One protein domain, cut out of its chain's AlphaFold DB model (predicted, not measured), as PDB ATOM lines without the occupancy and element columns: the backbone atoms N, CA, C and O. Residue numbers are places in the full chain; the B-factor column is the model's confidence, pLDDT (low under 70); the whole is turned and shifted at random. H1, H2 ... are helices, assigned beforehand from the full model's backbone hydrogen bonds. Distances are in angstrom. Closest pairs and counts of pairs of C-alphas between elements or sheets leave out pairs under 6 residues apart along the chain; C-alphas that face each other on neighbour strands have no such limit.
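Overview. This is residues 6 to 92 of the 92 residues of an uncharacterized protein of Firmicutes bacterium (UniProt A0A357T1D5). Two long helices, H2 and H3, form the limbs of an open V, with a looped stretch of 18 residues, 50 to 67, at its corner and empty space between the limbs. At the far end of H2, another looped stretch, residues 11 to 29, leads back to the short helix H1, while residues 75 to 92, most of them in H3, stick out freely. The printed part has 87 residues with three named helices, in the order H1, H2, H3, and no named strand; its class is all helix. It is only just loose, close to extended, with a radius of gyration of the C-alphas of 18.0 A, and its flat outline spans 46 by 43 by 18 A.

Arrangement. H1, residues 6 to 10, is joined by a long link of 19 residues to H2, residues 30 to 49. H1 and H2 are apart, with no C-alpha of the one within 8 A of the other. A second long link, of 18 residues, joins H2 to H3, residues 68 to 90. H2 and H3 are apart by the same test, and so are H1 and H3. In H1, H2 and H3 every O i to N i+4 pair is within hydrogen-bond range.

Along the chain. H1 begins at C-alpha 6, at (198.823, 156.968, 197.862), and has 5 residues. H2 has 20 residues and runs 28.5 A from C-alpha 30, at (209.099, 143.385, 205.607), to C-alpha 49. H3, the longest helix with 23 residues, runs 33.1 A and ends at C-alpha 90, at (197.156, 119.985, 186.329).

Size, cuts and confidence. The two C-alphas farthest apart are those of Lys 11 and Asp 61, at 46.8 A. The printed part has no cut and ends at the chain's last residue, Lys 92, the one printed residue with pLDDT under 70; the mean pLDDT of the printed part is 95.1.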
ATOM      1  N   ARG A   6     198.879 157.355 199.281       91.56
ATOM      2  CA  ARG A   6     198.823 156.968 197.862       91.56
ATOM      3  C   ARG A   6     200.130 157.304 197.147       91.56
ATOM      4  O   ARG A   6     200.658 156.464 196.433       91.56
ATOM      5  N   GLU A   7     200.676 158.484 197.408       93.31
ATOM      6  CA  GLU A   7     201.946 158.943 196.852       93.31
ATOM      7  C   GLU A   7     203.116 158.048 197.276       93.31
ATOM      8  O   GLU A   7     203.943 157.681 196.445       93.31
ATOM      9  N   ARG A   8     203.153 157.617 198.546       93.31
ATOM     10  CA  ARG A   8     204.164 156.656 199.022       93.31
ATOM     11  C   ARG A   8     204.107 155.352 198.228       93.31
ATOM     12  O   ARG A   8     205.134 154.900 197.742       93.31
ATOM     13  N   ILE A   9     202.912 154.790 198.049       93.31
ATOM     14  CA  ILE A   9     202.719 153.539 197.296       93.31
ATOM     15  C   ILE A   9     203.163 153.710 195.839       93.31
ATOM     16  O   ILE A   9     203.882 152.856 195.327       93.31
ATOM     17  N   ALA A  10     202.786 154.822 195.199       93.31
ATOM     18  CA  ALA A  10     203.171 155.121 193.820       93.31
ATOM     19  C   ALA A  10     204.696 155.243 193.646       93.31
ATOM     20  O   ALA A  10     205.230 154.826 192.625       93.31
ATOM     21  N   LYS A  11     205.404 155.750 194.662       94.25
ATOM     22  CA  LYS A  11     206.872 155.868 194.692       94.25
ATOM     23  C   LYS A  11     207.595 154.592 195.156       94.25
ATOM     24  O   LYS A  11     208.793 154.635 195.410       94.25
ATOM     25  N   GLY A  12     206.892 153.467 195.326       94.56
ATOM     26  CA  GLY A  12     207.494 152.219 195.819       94.56
ATOM     27  C   GLY A  12     207.882 152.255 197.304       94.56
ATOM     28  O   GLY A  12     208.685 151.445 197.765       94.56
ATOM     29  N   LEU A  13     207.313 153.182 198.074       96.06
ATOM     30  CA  LEU A  13     207.545 153.332 199.507       96.06
ATOM     31  C   LEU A  13     206.442 152.645 200.315       96.06
ATOM     32  O   LEU A  13     205.271 152.574 199.933       96.06
ATOM     33  N   CYS A  14     206.809 152.160 201.496       95.94
ATOM     34  CA  CYS A  14     205.880 151.569 202.434       95.94
ATOM     35  C   CYS A  14     204.873 152.628 202.920       95.94
ATOM     36  O   CYS A  14     205.268 153.661 203.469       95.94
ATOM     37  N   PRO A  15     203.559 152.362 202.831       94.75
ATOM     38  CA  PRO A  15     202.527 153.307 203.247       94.75
ATOM     39  C   PRO A  15     202.531 153.591 204.753       94.75
ATOM     40  O   PRO A  15     201.975 154.602 205.176       94.75
ATOM     41  N   ASN A  16     203.132 152.708 205.558       93.50
ATOM     42  CA  ASN A  16     203.170 152.824 207.011       93.50
ATOM     43  C   ASN A  16     204.393 153.628 207.486       93.50
ATOM     44  O   ASN A  16     204.228 154.694 208.069       93.50
ATOM     45  N   CYS A  17     205.613 153.174 207.176       94.44
ATOM     46  CA  CYS A  17     206.833 153.844 207.642       94.44
ATOM     47  C   CYS A  17     207.443 154.849 206.653       94.44
ATOM     48  O   CYS A  17     208.279 155.638 207.064       94.44
ATOM     49  N   GLY A  18     207.059 154.838 205.372       93.94
ATOM     50  CA  GLY A  18     207.644 155.717 204.349       93.94
ATOM     51  C   GLY A  18     209.001 155.270 203.788       93.94
ATOM     52  O   GLY A  18     209.452 155.865 202.819       93.94
ATOM     53  N   ASN A  19     209.621 154.214 204.324       94.50
ATOM     54  CA  ASN A  19     210.852 153.635 203.764       94.50
ATOM     55  C   ASN A  19     210.568 152.855 202.474       94.50
ATOM     56  O   ASN A  19     209.420 152.498 202.215       94.50
ATOM     57  N   VAL A  20     211.612 152.518 201.713       96.06
ATOM     58  CA  VAL A  20     211.510 151.650 200.527       96.06
ATOM     59  C   VAL A  20     210.762 150.356 200.854       96.06
ATOM     60  O   VAL A  20     210.977 149.729 201.896       96.06
ATOM     61  N   ASN A  21     209.842 149.974 199.971       96.69
ATOM     62  CA  ASN A  21     209.127 148.716 200.072       96.69
ATOM     63  C   ASN A  21     209.909 147.609 199.359       96.69
ATOM     64  O   ASN A  21     209.859 147.468 198.144       96.69
ATOM     65  N   ASP A  22     210.579 146.779 200.143       97.19
ATOM     66  CA  ASP A  22     211.364 145.626 199.697       97.19
ATOM     67  C   ASP A  22     210.509 144.442 199.206       97.19
ATOM     68  O   ASP A  22     211.037 143.418 198.781       97.19
ATOM     69  N   ARG A  23     209.176 144.551 199.275       95.56
ATOM     70  CA  ARG A  23     208.242 143.459 198.964       95.56
ATOM     71  C   ARG A  23     207.294 143.773 197.818       95.56
ATOM     72  O   ARG A  23     206.248 143.128 197.729       95.56
ATOM     73  N   ILE A  24     207.605 144.753 196.971       93.06
ATOM     74  CA  ILE A  24     206.784 145.099 195.799       93.06
ATOM     75  C   ILE A  24     206.473 143.821 194.991       93.06
ATOM     76  O   ILE A  24     207.369 143.004 194.781       93.06
ATOM     77  N   PRO A  25     205.205 143.593 194.585       93.38
ATOM     78  CA  PRO A  25     204.052 144.507 194.635       93.38
ATOM     79  C   PRO A  25     203.207 144.445 195.927       93.38
ATOM     80  O   PRO A  25     202.079 144.935 195.960       93.38
ATOM     81  N   LYS A  26     203.688 143.826 197.012       95.25
ATOM     82  CA  LYS A  26     202.934 143.709 198.275       95.25
ATOM     83  C   LYS A  26     202.850 145.040 199.021       95.25
ATOM     84  O   LYS A  26     203.734 145.879 198.939       95.25
ATOM     85  N   TYR A  27     201.788 145.198 199.811       93.94
ATOM     86  CA  TYR A  27     201.413 146.478 200.424       93.94
ATOM     87  C   TYR A  27     202.394 147.028 201.480       93.94
ATOM     88  O   TYR A  27     202.604 148.233 201.542       93.94
ATOM     89  N   LEU A  28     202.979 146.175 202.330       96.44
ATOM     90  CA  LEU A  28     203.906 146.585 203.398       96.44
ATOM     91  C   LEU A  28     205.312 146.042 203.154       96.44
ATOM     92  O   LEU A  28     205.449 144.868 202.788       96.44
ATOM     93  N   CYS A  29     206.320 146.851 203.508       97.38
ATOM     94  CA  CYS A  29     207.699 146.390 203.652       97.38
ATOM     95  C   CYS A  29     207.802 145.293 204.721       97.38
ATOM     96  O   CYS A  29     206.920 145.164 205.585       97.38
ATOM     97  N   SER A  30     208.881 144.512 204.689       97.81
ATOM     98  CA  SER A  30     209.099 143.385 205.607       97.81
ATOM     99  C   SER A  30     208.995 143.790 207.077       97.81
ATOM    100  O   SER A  30     208.275 143.156 207.847       97.81
ATOM    101  N   VAL A  31     209.623 144.904 207.461       97.56
ATOM    102  CA  VAL A  31     209.624 145.389 208.852       97.56
ATOM    103  C   VAL A  31     208.211 145.737 209.326       97.56
ATOM    104  O   VAL A  31     207.787 145.331 210.410       97.56
ATOM    105  N   CYS A  32     207.453 146.474 208.512       97.50
ATOM    106  CA  CYS A  32     206.085 146.849 208.865       97.50
ATOM    107  C   CYS A  32     205.144 145.646 208.877       97.50
ATOM    108  O   CYS A  32     204.241 145.606 209.712       97.50
ATOM    109  N   LEU A  33     205.358 144.669 207.992       97.69
ATOM    110  CA  LEU A  33     204.597 143.425 207.988       97.69
ATOM    111  C   LEU A  33     204.776 142.660 209.301       97.69
ATOM    112  O   LEU A  33     203.785 142.222 209.878       97.69
ATOM    113  N   VAL A  34     206.012 142.490 209.777       98.00
ATOM    114  CA  VAL A  34     206.287 141.756 211.024       98.00
ATOM    115  C   VAL A  34     205.568 142.417 212.199       98.00
ATOM    116  O   VAL A  34     204.827 141.748 212.920       98.00
ATOM    117  N   LYS A  35     205.685 143.744 212.325       97.62
ATOM    118  CA  LYS A  35     204.983 144.519 213.361       97.62
ATOM    119  C   LYS A  35     203.461 144.390 213.254       97.62
ATOM    120  O   LYS A  35     202.772 144.277 214.266       97.62
ATOM    121  N   GLU A  36     202.916 144.414 212.038       97.25
ATOM    122  CA  GLU A  36     201.478 144.247 211.815       97.25
ATOM    123  C   GLU A  36     201.003 142.835 212.195       97.25
ATOM    124  O   GLU A  36     199.986 142.688 212.874       97.25
ATOM    125  N   ASN A  37     201.749 141.801 211.808       97.50
ATOM    126  CA  ASN A  37     201.438 140.414 212.139       97.50
ATOM    127  C   ASN A  37     201.482 140.175 213.649       97.50
ATOM    128  O   ASN A  37     200.559 139.568 214.187       97.50
ATOM    129  N   GLN A  38     202.496 140.698 214.342       98.25
ATOM    130  CA  GLN A  38     202.600 140.587 215.797       98.25
ATOM    131  C   GLN A  38     201.404 141.247 216.491       98.25
ATOM    132  O   GLN A  38     200.781 140.637 217.356       98.25
ATOM    133  N   ARG A  39     201.006 142.446 216.048       97.88
ATOM    134  CA  ARG A  39     199.812 143.131 216.563       97.88
ATOM    135  C   ARG A  39     198.539 142.311 216.349       97.88
ATOM    136  O   ARG A  39     197.734 142.181 217.264       97.88
ATOM    137  N   LYS A  40     198.361 141.738 215.153       97.00
ATOM    138  CA  LYS A  40     197.209 140.877 214.824       97.00
ATOM    139  C   LYS A  40     197.179 139.610 215.681       97.00
ATOM    140  O   LYS A  40     196.099 139.191 216.084       97.00
ATOM    141  N   LEU A  41     198.339 139.014 215.963       96.75
ATOM    142  CA  LEU A  41     198.457 137.842 216.834       96.75
ATOM    143  C   LEU A  41     198.082 138.169 218.279       96.75
ATOM    144  O   LEU A  41     197.281 137.443 218.861       96.75
ATOM    145  N   ILE A  42     198.611 139.266 218.832       97.94
ATOM    146  CA  ILE A  42     198.270 139.730 220.186       97.94
ATOM    147  C   ILE A  42     196.759 139.948 220.291       97.94
ATOM    148  O   ILE A  42     196.106 139.313 221.115       97.94
ATOM    149  N   TRP A  43     196.190 140.728 219.370       97.25
ATOM    150  CA  TRP A  43     194.755 141.009 219.327       97.25
ATOM    151  C   TRP A  43     193.889 139.744 219.218       97.25
ATOM    152  O   TRP A  43     192.861 139.613 219.884       97.25
ATOM    153  N   ALA A  44     194.291 138.779 218.384       96.81
ATOM    154  CA  ALA A  44     193.560 137.522 218.250       96.81
ATOM    155  C   ALA A  44     193.627 136.695 219.542       96.81
ATOM    156  O   ALA A  44     192.615 136.135 219.961       96.81
ATOM    157  N   ASN A  45     194.793 136.647 220.188       96.44
ATOM    158  CA  ASN A  45     194.990 135.922 221.440       96.44
ATOM    159  C   ASN A  45     194.193 136.532 222.595       96.44
ATOM    160  O   ASN A  45     193.608 135.785 223.372       96.44
ATOM    161  N   GLU A  46     194.128 137.859 222.696       97.31
ATOM    162  CA  GLU A  46     193.300 138.550 223.695       97.31
ATOM    163  C   GLU A  46     191.824 138.168 223.559       97.31
ATOM    164  O   GLU A  46     191.176 137.827 224.545       97.31
ATOM    165  N   ARG A  47     191.309 138.111 222.326       96.81
ATOM    166  CA  ARG A  47     189.935 137.657 222.072       96.81
ATOM    167  C   ARG A  47     189.719 136.199 222.446       96.81
ATOM    168  O   ARG A  47     188.729 135.894 223.101       96.81
ATOM    169  N   ILE A  48     190.646 135.315 222.082       95.75
ATOM    170  CA  ILE A  48     190.558 133.891 222.436       95.75
ATOM    171  C   ILE A  48     190.545 133.716 223.957       95.75
ATOM    172  O   ILE A  48     189.727 132.954 224.465       95.75
ATOM    173  N   LYS A  49     191.398 134.448 224.687       96.19
ATOM    174  CA  LYS A  49     191.418 134.447 226.159       96.19
ATOM    175  C   LYS A  49     190.098 134.941 226.755       96.19
ATOM    176  O   LYS A  49     189.648 134.388 227.747       96.19
ATOM    177  N   ALA A  50     189.461 135.922 226.120       96.62
ATOM    178  CA  ALA A  50     188.129 136.399 226.487       96.62
ATOM    179  C   ALA A  50     186.983 135.460 226.044       96.62
ATOM    180  O   ALA A  50     185.816 135.816 226.177       96.62
ATOM    181  N   GLY A  51     187.281 134.286 225.472       96.62
ATOM    182  CA  GLY A  51     186.271 133.350 224.971       96.62
ATOM    183  C   GLY A  51     185.580 133.809 223.684       96.62
ATOM    184  O   GLY A  51     184.527 133.281 223.330       96.62
ATOM    185  N   LEU A  52     186.153 134.779 222.965       97.75
ATOM    186  CA  LEU A  52     185.590 135.374 221.755       97.75
ATOM    187  C   LEU A  52     186.346 134.926 220.502       97.75
ATOM    188  O   LEU A  52     187.572 134.960 220.412       97.75
ATOM    189  N   CYS A  53     185.591 134.573 219.469       97.06
ATOM    190  CA  CYS A  53     186.107 134.233 218.155       97.06
ATOM    191  C   CYS A  53     186.810 135.457 217.532       97.06
ATOM    192  O   CYS A  53     186.147 136.466 217.272       97.06
ATOM    193  N   PRO A  54     188.105 135.381 217.168       96.62
ATOM    194  CA  PRO A  54     188.828 136.500 216.564       96.62
ATOM    195  C   PRO A  54     188.196 137.010 215.270       96.62
ATOM    196  O   PRO A  54     188.346 138.174 214.934       96.62
ATOM    197  N   TYR A  55     187.469 136.157 214.542       94.50
ATOM    198  CA  TYR A  55     186.918 136.510 213.235       94.50
ATOM    199  C   TYR A  55     185.572 137.243 213.297       94.50
ATOM    200  O   TYR A  55     185.348 138.161 212.517       94.50
ATOM    201  N   CYS A  56     184.662 136.827 214.182       96.12
ATOM    202  CA  CYS A  56     183.307 137.395 214.247       96.12
ATOM    203  C   CYS A  56     182.909 137.926 215.625       96.12
ATOM    204  O   CYS A  56     181.758 138.308 215.803       96.12
ATOM    205  N   SER A  57     183.827 137.921 216.594       95.62
ATOM    206  CA  SER A  57     183.620 138.400 217.968       95.62
ATOM    207  C   SER A  57     182.534 137.672 218.776       95.62
ATOM    208  O   SER A  57     182.285 138.059 219.906       95.62
ATOM    209  N   ARG A  58     181.886 136.631 218.233       95.81
ATOM    210  CA  ARG A  58     180.939 135.780 218.976       95.81
ATOM    211  C   ARG A  58     181.674 134.847 219.928       95.81
ATOM    212  O   ARG A  58     182.840 134.540 219.683       95.81
ATOM    213  N   SER A  59     180.981 134.361 220.953       97.06
ATOM    214  CA  SER A  59     181.511 133.351 221.866       97.06
ATOM    215  C   SER A  59     182.007 132.109 221.122       97.06
ATOM    216  O   SER A  59     181.500 131.726 220.062       97.06
ATOM    217  N   ILE A  60     183.062 131.510 221.663       96.56
ATOM    218  CA  ILE A  60     183.609 130.243 221.197       96.56
ATOM    219  C   ILE A  60     182.780 129.118 221.824       96.56
ATOM    220  O   ILE A  60     182.780 128.934 223.034       96.56
ATOM    221  N   ASP A  61     182.085 128.369 220.976       95.31
ATOM    222  CA  ASP A  61     181.165 127.283 221.334       95.31
ATOM    223  C   ASP A  61     181.797 125.883 221.227       95.31
ATOM    224  O   ASP A  61     181.182 124.881 221.574       95.31
ATOM    225  N   ILE A  62     183.037 125.796 220.741       94.94
ATOM    226  CA  ILE A  62     183.757 124.538 220.517       94.94
ATOM    227  C   ILE A  62     185.223 124.655 220.933       94.94
ATOM    228  O   ILE A  62     185.799 125.740 220.936       94.94
ATOM    229  N   LYS A  63     185.887 123.522 221.190       91.00
ATOM    230  CA  LYS A  63     187.332 123.507 221.459       91.00
ATOM    231  C   LYS A  63     188.116 124.077 220.268       91.00
ATOM    232  O   LYS A  63     188.099 123.525 219.161       91.00
ATOM    233  N   GLY A  64     188.847 125.160 220.519       90.88
ATOM    234  CA  GLY A  64     189.740 125.803 219.560       90.88
ATOM    235  C   GLY A  64     189.579 127.327 219.512       90.88
ATOM    236  O   GLY A  64     188.812 127.896 220.275       90.88
ATOM    237  N   PRO A  65     190.303 128.004 218.606       92.44
ATOM    238  CA  PRO A  65     190.363 129.467 218.586       92.44
ATOM    239  C   PRO A  65     189.208 130.147 217.831       92.44
ATOM    240  O   PRO A  65     189.194 131.366 217.720       92.44
ATOM    241  N   TYR A  66     188.267 129.398 217.254       95.81
ATOM    242  CA  TYR A  66     187.161 129.946 216.460       95.81
ATOM    243  C   TYR A  66     185.844 129.315 216.897       95.81
ATOM    244  O   TYR A  66     185.821 128.127 217.208       95.81
ATOM    245  N   CYS A  67     184.748 130.070 216.794       97.06
ATOM    246  CA  CYS A  67     183.409 129.491 216.871       97.06
ATOM    247  C   CYS A  67     183.156 128.504 215.716       97.06
ATOM    248  O   CYS A  67     183.777 128.620 214.644       97.06
ATOM    249  N   SER A  68     182.231 127.566 215.912       97.06
ATOM    250  CA  SER A  68     181.856 126.509 214.958       97.06
ATOM    251  C   SER A  68     181.616 127.051 213.552       97.06
ATOM    252  O   SER A  68     182.287 126.649 212.599       97.06
ATOM    253  N   VAL A  69     180.777 128.081 213.436       96.88
ATOM    254  CA  VAL A  69     180.418 128.714 212.160       96.88
ATOM    255  C   VAL A  69     181.648 129.253 211.421       96.88
ATOM    256  O   VAL A  69     181.788 129.098 210.205       96.88
ATOM    257  N   CYS A  70     182.571 129.913 212.128       97.19
ATOM    258  CA  CYS A  70     183.779 130.450 211.496       97.19
ATOM    259  C   CYS A  70     184.771 129.342 211.131       97.19
ATOM    260  O   CYS A  70     185.425 129.432 210.084       97.19
ATOM    261  N   LYS A  71     184.857 128.291 211.953       96.56
ATOM    262  CA  LYS A  71     185.673 127.103 211.683       96.56
ATOM    263  C   LYS A  71     185.201 126.402 210.409       96.56
ATOM    264  O   LYS A  71     186.020 126.172 209.518       96.56
ATOM    265  N   GLU A  72     183.905 126.155 210.260       96.88
ATOM    266  CA  GLU A  72     183.321 125.537 209.063       96.88
ATOM    267  C   GLU A  72     183.540 126.380 207.808       96.88
ATOM    268  O   GLU A  72     184.049 125.879 206.799       96.88
ATOM    269  N   LYS A  73     183.265 127.691 207.876       96.81
ATOM    270  CA  LYS A  73     183.544 128.620 206.766       96.81
ATOM    271  C   LYS A  73     185.016 128.582 206.355       96.81
ATOM    272  O   LYS A  73     185.334 128.647 205.165       96.81
ATOM    273  N   ARG A  74     185.940 128.483 207.314       95.88
ATOM    274  CA  ARG A  74     187.381 128.363 207.040       95.88
ATOM    275  C   ARG A  74     187.723 127.024 206.383       95.88
ATOM    276  O   ARG A  74     188.469 127.026 205.407       95.88
ATOM    277  N   ILE A  75     187.166 125.911 206.859       96.50
ATOM    278  CA  ILE A  75     187.363 124.579 206.260       96.50
ATOM    279  C   ILE A  75     186.858 124.564 204.814       96.50
ATOM    280  O   ILE A  75     187.611 124.176 203.921       96.50
ATOM    281  N   LYS A  76     185.636 125.052 204.563       97.94
ATOM    282  CA  LYS A  76     185.055 125.132 203.214       97.94
ATOM    283  C   LYS A  76     185.936 125.958 202.275       97.94
ATOM    284  O   LYS A  76     186.307 125.471 201.211       97.94
ATOM    285  N   ARG A  77     186.353 127.161 202.692       97.25
ATOM    286  CA  ARG A  77     187.274 128.005 201.904       97.25
ATOM    287  C   ARG A  77     188.606 127.313 201.616       97.25
ATOM    288  O   ARG A  77     189.080 127.369 200.488       97.25
ATOM    289  N   ASN A  78     189.196 126.639 202.603       97.00
ATOM    290  CA  ASN A  78     190.458 125.919 202.418       97.00
ATOM    291  C   ASN A  78     190.318 124.746 201.439       97.00
ATOM    292  O   ASN A  78     191.226 124.530 200.640       97.00
ATOM    293  N   ARG A  79     189.199 124.008 201.475       97.44
ATOM    294  CA  ARG A  79     188.906 122.939 200.505       97.44
ATOM    295  C   ARG A  79     188.789 123.494 199.085       97.44
ATOM    296  O   ARG A  79     189.451 122.979 198.192       97.44
ATOM    297  N   LEU A  80     188.022 124.572 198.900       97.12
ATOM    298  CA  LEU A  80     187.871 125.234 197.597       97.12
ATOM    299  C   LEU A  80     189.212 125.739 197.056       97.12
ATOM    300  O   LEU A  80     189.524 125.511 195.891       97.12
ATOM    301  N   ARG A  81     190.028 126.365 197.913       96.94
ATOM    302  CA  ARG A  81     191.369 126.831 197.540       96.94
ATOM    303  C   ARG A  81     192.242 125.673 197.058       96.94
ATOM    304  O   ARG A  81     192.733 125.727 195.946       96.94
ATOM    305  N   ARG A  82     192.347 124.594 197.840       96.06
ATOM    306  CA  ARG A  82     193.133 123.403 197.463       96.06
ATOM    307  C   ARG A  82     192.661 122.778 196.148       96.06
ATOM    308  O   ARG A  82     193.488 122.332 195.365       96.06
ATOM    309  N   ALA A  83     191.350 122.734 195.909       95.69
ATOM    310  CA  ALA A  83     190.800 122.212 194.660       95.69
ATOM    311  C   ALA A  83     191.191 123.083 193.456       95.69
ATOM    312  O   ALA A  83     191.559 122.542 192.417       95.69
ATOM    313  N   ARG A  84     191.146 124.413 193.602       95.50
ATOM    314  CA  ARG A  84     191.622 125.347 192.575       95.50
ATOM    315  C   ARG A  84     193.120 125.187 192.333       95.50
ATOM    316  O   ARG A  84     193.502 124.964 191.193       95.50
ATOM    317  N   ASP A  85     193.925 125.211 193.392       94.62
ATOM    318  CA  ASP A  85     195.383 125.093 193.295       94.62
ATOM    319  C   ASP A  85     195.780 123.764 192.603       94.62
ATOM    320  O   ASP A  85     196.694 123.733 191.784       94.62
ATOM    321  N   LYS A  86     195.046 122.664 192.856       94.94
ATOM    322  CA  LYS A  86     195.239 121.381 192.154       94.94
ATOM    323  C   LYS A  86     194.904 121.473 190.662       94.94
ATOM    324  O   LYS A  86     195.663 120.961 189.852       94.94
ATOM    325  N   ARG A  87     193.782 122.105 190.296       93.19
ATOM    326  CA  ARG A  87     193.385 122.291 188.885       93.19
ATOM    327  C   ARG A  87     194.404 123.134 188.121       93.19
ATOM    328  O   ARG A  87     194.769 122.771 187.012       93.19
ATOM    329  N   GLU A  88     194.884 124.215 188.729       93.31
ATOM    330  CA  GLU A  88     195.932 125.070 188.156       93.31
ATOM    331  C   GLU A  88     197.248 124.307 187.966       93.31
ATOM    332  O   GLU A  88     197.921 124.501 186.961       93.31
ATOM    333  N   ALA A  89     197.589 123.400 188.887       91.62
ATOM    334  CA  ALA A  89     198.767 122.546 188.756       91.62
ATOM    335  C   ALA A  89     198.626 121.457 187.679       91.62
ATOM    336  O   ALA A  89     199.632 121.024 187.139       91.62
ATOM    337  N   THR A  90     197.408 120.985 187.386       87.75
ATOM    338  CA  THR A  90     197.156 119.985 186.329       87.75
ATOM    339  C   THR A  90     197.051 120.610 184.932       87.75
ATOM    340  O   THR A  90     197.344 119.941 183.953       87.75
ATOM    341  N   ASN A  91     196.650 121.880 184.832       77.00
ATOM    342  CA  ASN A  91     196.518 122.612 183.564       77.00
ATOM    343  C   ASN A  91     197.810 123.329 183.118       77.00
ATOM    344  O   ASN A  91     197.760 124.126 182.181       77.00
ATOM    345  N   LYS A  92     198.929 123.108 183.809       59.88
ATOM    346  CA  LYS A  92     200.237 123.704 183.527       59.88
ATOM    347  C   LYS A  92     201.202 122.627 183.055       59.88
ATOM    348  O   LYS A  92     202.005 122.949 182.156       59.88
TER     349      LYS A  92